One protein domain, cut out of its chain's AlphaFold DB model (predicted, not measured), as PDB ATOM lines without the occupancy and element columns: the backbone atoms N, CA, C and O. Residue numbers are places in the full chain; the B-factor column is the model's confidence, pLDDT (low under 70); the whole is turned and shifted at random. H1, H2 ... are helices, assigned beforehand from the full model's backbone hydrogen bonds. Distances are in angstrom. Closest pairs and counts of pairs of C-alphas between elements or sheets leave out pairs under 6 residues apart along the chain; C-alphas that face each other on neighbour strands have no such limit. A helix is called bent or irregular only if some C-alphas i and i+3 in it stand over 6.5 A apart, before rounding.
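This is residues 126 to 174 of the 244 residues of an uncharacterized protein of Talaromyces atroroseus (UniProt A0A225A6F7). A long helix, H1, and a much shorter one, H2, meet near their ends and make an open L, with a tight link at the corner. H1 is the long arm, with a kink of 26 degrees near residue 145, and H2 is the short arm. The printed part has 49 residues, with two named helices in the order H1, H2 and no named strand; the class is all helix. The whole is extended, with a radius of gyration of the C-alphas of 17.2 A, and flat, with spans of 48 by 26 by 6 A.

Find C-alpha 126 at (308.305, 100.980, 192.453); from there H1, residues 126 to 158, runs 44.7 A to C-alpha 158 at (279.660, 115.949, 161.622). H1 is neither bent nor irregular, but only just: C-alphas 142 and 145 are 6.4 A apart. Then look for H2, residues 163 to 174, which runs 16.0 A from its first to its last C-alpha and ends at C-alpha 174, at (288.212, 97.854, 153.131).

Start from H1 at Glu 158 and look across to Thr 164 of H2: their C-alphas, the closest of the two helices, are 7.1 A apart. The helices are close but not clearly touching, with 1 pair of C-alphas within 8 A. Their lines stand at a steep tilt of 67 degrees, and they run opposite ways. Along the backbone of H2, every O i to N i+4 pair is within hydrogen-bond range; in H1, 27 of 29 are.

The two C-alphas farthest apart are those of His 126 and Lys 160, at 49.7 A. Residues 126 to 153, which belong to H1, stand free, and so do residues 165 to 174, which belong to H2. The printed part has no cut, and the link from H1 to H2, 4 residues, is tight. In the B-factor column the mean pLDDT of the printed part is 71.6; look for values under 70 at residue 126 and at residues 155 to 174 of this model.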
ATOM      1  N   HIS A 126     309.429 100.223 191.907       67.44
ATOM      2  CA  HIS A 126     308.305 100.980 192.453       67.44
ATOM      3  C   HIS A 126     308.434 102.485 192.188       67.44
ATOM      4  O   HIS A 126     307.453 103.114 191.802       67.44
ATOM      5  N   ARG A 127     309.640 103.063 192.303       74.38
ATOM      6  CA  ARG A 127     309.876 104.479 191.966       74.38
ATOM      7  C   ARG A 127     309.681 104.749 190.471       74.38
ATOM      8  O   ARG A 127     309.113 105.780 190.113       74.38
ATOM      9  N   LEU A 128     310.091 103.822 189.608       84.06
ATOM     10  CA  LEU A 128     309.924 103.927 188.159       84.06
ATOM     11  C   LEU A 128     308.455 103.774 187.754       84.06
ATOM     12  O   LEU A 128     307.956 104.603 187.005       84.06
ATOM     13  N   ILE A 129     307.735 102.803 188.322       85.00
ATOM     14  CA  ILE A 129     306.290 102.633 188.111       85.00
ATOM     15  C   ILE A 129     305.521 103.853 188.616       85.00
ATOM     16  O   ILE A 129     304.673 104.371 187.899       85.00
ATOM     17  N   ALA A 130     305.821 104.340 189.822       77.44
ATOM     18  CA  ALA A 130     305.156 105.515 190.374       77.44
ATOM     19  C   ALA A 130     305.380 106.743 189.478       77.44
ATOM     20  O   ALA A 130     304.426 107.435 189.126       77.44
ATOM     21  N   THR A 131     306.619 106.963 189.029       80.75
ATOM     22  CA  THR A 131     306.953 108.056 188.103       80.75
ATOM     23  C   THR A 131     306.243 107.878 186.758       80.75
ATOM     24  O   THR A 131     305.679 108.832 186.229       80.75
ATOM     25  N   PHE A 132     306.205 106.654 186.233       87.94
ATOM     26  CA  PHE A 132     305.560 106.315 184.967       87.94
ATOM     27  C   PHE A 132     304.044 106.528 185.005       87.94
ATOM     28  O   PHE A 132     303.487 107.134 184.092       87.94
ATOM     29  N   ILE A 133     303.378 106.096 186.080       90.06
ATOM     30  CA  ILE A 133     301.938 106.299 186.282       90.06
ATOM     31  C   ILE A 133     301.620 107.793 186.337       90.06
ATOM     32  O   ILE A 133     300.691 108.234 185.665       90.06
ATOM     33  N   VAL A 134     302.401 108.582 187.088       85.81
ATOM     34  CA  VAL A 134     302.219 110.040 187.160       85.81
ATOM     35  C   VAL A 134     302.391 110.672 185.780       85.81
ATOM     36  O   VAL A 134     301.544 111.459 185.363       85.81
ATOM     37  N   TYR A 135     303.427 110.286 185.032       88.94
ATOM     38  CA  TYR A 135     303.671 110.814 183.691       88.94
ATOM     39  C   TYR A 135     302.551 110.456 182.710       88.94
ATOM     40  O   TYR A 135     302.076 111.329 181.987       88.94
ATOM     41  N   ILE A 136     302.072 109.204 182.721       84.06
ATOM     42  CA  ILE A 136     300.916 108.783 181.918       84.06
ATOM     43  C   ILE A 136     299.679 109.573 182.315       84.06
ATOM     44  O   ILE A 136     298.946 110.031 181.445       84.06
ATOM     45  N   PHE A 137     299.430 109.759 183.607       88.06
ATOM     46  CA  PHE A 137     298.242 110.460 184.064       88.06
ATOM     47  C   PHE A 137     298.259 111.932 183.646       88.06
ATOM     48  O   PHE A 137     297.259 112.434 183.134       88.06
ATOM     49  N   VAL A 138     299.410 112.600 183.767       88.75
ATOM     50  CA  VAL A 138     299.620 113.964 183.261       88.75
ATOM     51  C   VAL A 138     299.451 114.003 181.741       88.75
ATOM     52  O   VAL A 138     298.731 114.853 181.226       88.75
ATOM     53  N   PHE A 139     300.036 113.054 181.014       87.94
ATOM     54  CA  PHE A 139     299.920 112.960 179.559       87.94
ATOM     55  C   PHE A 139     298.465 112.766 179.107       87.94
ATOM     56  O   PHE A 139     297.989 113.475 178.222       87.94
ATOM     57  N   VAL A 140     297.725 111.868 179.759       83.62
ATOM     58  CA  VAL A 140     296.299 111.627 179.508       83.62
ATOM     59  C   VAL A 140     295.479 112.867 179.849       83.62
ATOM     60  O   VAL A 140     294.637 113.257 179.045       83.62
ATOM     61  N   GLN A 141     295.734 113.529 180.982       84.88
ATOM     62  CA  GLN A 141     295.060 114.779 181.349       84.88
ATOM     63  C   GLN A 141     295.327 115.906 180.359       84.88
ATOM     64  O   GLN A 141     294.434 116.712 180.119       84.88
ATOM     65  N   VAL A 142     296.527 115.964 179.781       84.31
ATOM     66  CA  VAL A 142     296.872 116.934 178.744       84.31
ATOM     67  C   VAL A 142     296.183 116.570 177.435       84.31
ATOM     68  O   VAL A 142     295.621 117.454 176.802       84.31
ATOM     69  N   ILE A 143     296.143 115.295 177.042       85.81
ATOM     70  CA  ILE A 143     295.495 114.842 175.803       85.81
ATOM     71  C   ILE A 143     293.975 114.985 175.857       85.81
ATOM     72  O   ILE A 143     293.371 115.393 174.867       85.81
ATOM     73  N   LEU A 144     293.338 114.693 176.993       87.44
ATOM     74  CA  LEU A 144     291.882 114.716 177.152       87.44
ATOM     75  C   LEU A 144     291.207 116.029 176.688       87.44
ATOM     76  O   LEU A 144     290.221 115.946 175.954       87.44
ATOM     77  N   PRO A 145     291.672 117.245 177.051       83.50
ATOM     78  CA  PRO A 145     291.091 118.497 176.575       83.50
ATOM     79  C   PRO A 145     291.332 118.722 175.081       83.50
ATOM     80  O   PRO A 145     290.462 119.296 174.428       83.50
ATOM     81  N   TYR A 146     292.450 118.255 174.514       79.38
ATOM     82  CA  TYR A 146     292.661 118.294 173.063       79.38
ATOM     83  C   TYR A 146     291.724 117.333 172.347       79.38
ATOM     84  O   TYR A 146     291.112 117.726 171.359       79.38
ATOM     85  N   LEU A 147     291.525 116.130 172.888       80.62
ATOM     86  CA  LEU A 147     290.578 115.159 172.359       80.62
ATOM     87  C   LEU A 147     289.150 115.702 172.445       80.62
ATOM     88  O   LEU A 147     288.433 115.657 171.461       80.62
ATOM     89  N   ARG A 148     288.750 116.325 173.562       81.44
ATOM     90  CA  ARG A 148     287.445 117.000 173.688       81.44
ATOM     91  C   ARG A 148     287.283 118.155 172.706       81.44
ATOM     92  O   ARG A 148     286.215 118.292 172.121       81.44
ATOM     93  N   LYS A 149     288.311 118.986 172.504       78.12
ATOM     94  CA  LYS A 149     288.284 120.061 171.497       78.12
ATOM     95  C   LYS A 149     288.176 119.489 170.087       78.12
ATOM     96  O   LYS A 149     287.376 119.994 169.308       78.12
ATOM     97  N   LEU A 150     288.920 118.425 169.792       76.62
ATOM     98  CA  LEU A 150     288.889 117.732 168.510       76.62
ATOM     99  C   LEU A 150     287.533 117.075 168.279       76.62
ATOM    100  O   LEU A 150     286.985 117.254 167.208       76.62
ATOM    101  N   LEU A 151     286.957 116.405 169.279       76.25
ATOM    102  CA  LEU A 151     285.613 115.831 169.222       76.25
ATOM    103  C   LEU A 151     284.557 116.920 169.083       76.25
ATOM    104  O   LEU A 151     283.620 116.739 168.335       76.25
ATOM    105  N   ASN A 152     284.680 118.065 169.748       75.88
ATOM    106  CA  ASN A 152     283.711 119.151 169.587       75.88
ATOM    107  C   ASN A 152     283.818 119.786 168.189       75.88
ATOM    108  O   ASN A 152     282.811 120.147 167.583       75.88
ATOM    109  N   LEU A 153     285.035 119.858 167.641       70.19
ATOM    110  CA  LEU A 153     285.266 120.257 166.260       70.19
ATOM    111  C   LEU A 153     284.690 119.210 165.300       70.19
ATOM    112  O   LEU A 153     283.885 119.577 164.457       70.19
ATOM    113  N   ILE A 154     284.997 117.923 165.488       70.12
ATOM    114  CA  ILE A 154     284.473 116.807 164.691       70.12
ATOM    115  C   ILE A 154     282.954 116.758 164.772       70.12
ATOM    116  O   ILE A 154     282.325 116.590 163.748       70.12
ATOM    117  N   TYR A 155     282.360 117.001 165.938       66.50
ATOM    118  CA  TYR A 155     280.921 116.956 166.187       66.50
ATOM    119  C   TYR A 155     280.205 118.159 165.556       66.50
ATOM    120  O   TYR A 155     279.149 118.023 164.936       66.50
ATOM    121  N   ARG A 156     280.813 119.354 165.614       63.25
ATOM    122  CA  ARG A 156     280.356 120.517 164.832       63.25
ATOM    123  C   ARG A 156     280.532 120.315 163.324       63.25
ATOM    124  O   ARG A 156     279.731 120.853 162.559       63.25
ATOM    125  N   TYR A 157     281.544 119.559 162.903       57.25
ATOM    126  CA  TYR A 157     281.791 119.196 161.505       57.25
ATOM    127  C   TYR A 157     280.870 118.062 161.016       57.25
ATOM    128  O   TYR A 157     280.418 118.101 159.873       57.25
ATOM    129  N   GLU A 158     280.509 117.117 161.882       59.09
ATOM    130  CA  GLU A 158     279.660 115.949 161.622       59.09
ATOM    131  C   GLU A 158     278.234 116.379 161.277       59.09
ATOM    132  O   GLU A 158     277.617 115.844 160.358       59.09
ATOM    133  N   ARG A 159     277.745 117.450 161.915       58.44
ATOM    134  CA  ARG A 159     276.425 118.012 161.607       58.44
ATOM    135  C   ARG A 159     276.347 118.712 160.240       58.44
ATOM    136  O   ARG A 159     275.243 118.991 159.783       58.44
ATOM    137  N   LYS A 160     277.479 119.009 159.585       49.56
ATOM    138  CA  LYS A 160     277.518 119.670 158.262       49.56
ATOM    139  C   LYS A 160     278.049 118.792 157.129       49.56
ATOM    140  O   LYS A 160     277.635 118.999 155.994       49.56
ATOM    141  N   TYR A 161     278.912 117.819 157.400       50.28
ATOM    142  CA  TYR A 161     279.457 116.934 156.374       50.28
ATOM    143  C   TYR A 161     279.487 115.494 156.893       50.28
ATOM    144  O   TYR A 161     280.264 115.184 157.790       50.28
ATOM    145  N   ARG A 162     278.642 114.633 156.296       53.41
ATOM    146  CA  ARG A 162     278.523 113.163 156.456       53.41
ATOM    147  C   ARG A 162     279.859 112.436 156.192       53.41
ATOM    148  O   ARG A 162     280.008 111.711 155.212       53.41
ATOM    149  N   LEU A 163     280.868 112.692 157.018       56.69
ATOM    150  CA  LEU A 163     282.227 112.168 156.881       56.69
ATOM    151  C   LEU A 163     282.411 110.879 157.679       56.69
ATOM    152  O   LEU A 163     283.125 110.001 157.211       56.69
ATOM    153  N   THR A 164     281.713 110.706 158.805       54.75
ATOM    154  CA  THR A 164     281.676 109.440 159.552       54.75
ATOM    155  C   THR A 164     281.060 108.330 158.709       54.75
ATOM    156  O   THR A 164     281.618 107.248 158.653       54.75
ATOM    157  N   GLU A 165     280.000 108.607 157.943       55.47
ATOM    158  CA  GLU A 165     279.397 107.621 157.033       55.47
ATOM    159  C   GLU A 165     280.361 107.223 155.905       55.47
ATOM    160  O   GLU A 165     280.491 106.046 155.601       55.47
ATOM    161  N   LYS A 166     281.115 108.175 155.333       58.25
ATOM    162  CA  LYS A 166     282.105 107.869 154.288       58.25
ATOM    163  C   LYS A 166     283.348 107.167 154.830       58.25
ATOM    164  O   LYS A 166     283.820 106.242 154.185       58.25
ATOM    165  N   VAL A 167     283.879 107.568 155.983       63.72
ATOM    166  CA  VAL A 167     285.061 106.932 156.593       63.72
ATOM    167  C   VAL A 167     284.714 105.563 157.170       63.72
ATOM    168  O   VAL A 167     285.479 104.630 156.967       63.72
ATOM    169  N   LEU A 168     283.547 105.403 157.801       61.34
ATOM    170  CA  LEU A 168     283.067 104.117 158.307       61.34
ATOM    171  C   LEU A 168     282.694 103.173 157.158       61.34
ATOM    172  O   LEU A 168     283.080 102.012 157.199       61.34
ATOM    173  N   ALA A 169     282.032 103.662 156.100       58.19
ATOM    174  CA  ALA A 169     281.767 102.854 154.909       58.19
ATOM    175  C   ALA A 169     283.063 102.494 154.174       58.19
ATOM    176  O   ALA A 169     283.179 101.386 153.672       58.19
ATOM    177  N   THR A 170     284.065 103.378 154.154       56.12
ATOM    178  CA  THR A 170     285.379 103.060 153.573       56.12
ATOM    179  C   THR A 170     286.146 102.071 154.455       56.12
ATOM    180  O   THR A 170     286.772 101.165 153.921       56.12
ATOM    181  N   ALA A 171     286.061 102.165 155.784       58.56
ATOM    182  CA  ALA A 171     286.709 101.232 156.709       58.56
ATOM    183  C   ALA A 171     286.063  99.836 156.676       58.56
ATOM    184  O   ALA A 171     286.775  98.841 156.566       58.56
ATOM    185  N   LEU A 172     284.727  99.762 156.683       54.22
ATOM    186  CA  LEU A 172     283.981  98.506 156.551       54.22
ATOM    187  C   LEU A 172     284.168  97.875 155.166       54.22
ATOM    188  O   LEU A 172     284.421  96.682 155.068       54.22
ATOM    189  N   ASN A 173     284.153  98.673 154.095       54.28
ATOM    190  CA  ASN A 173     284.356  98.162 152.737       54.28
ATOM    191  C   ASN A 173     285.829  97.811 152.430       54.28
ATOM    192  O   ASN A 173     286.095  97.125 151.449       54.28
ATOM    193  N   THR A 174     286.793  98.258 153.248       51.31
ATOM    194  CA  THR A 174     288.212  97.854 153.131       51.31
ATOM    195  C   THR A 174     288.493  96.545 153.870       51.31
ATOM    196  O   THR A 174     289.357  95.788 153.435       51.31
TER     197      THR A 174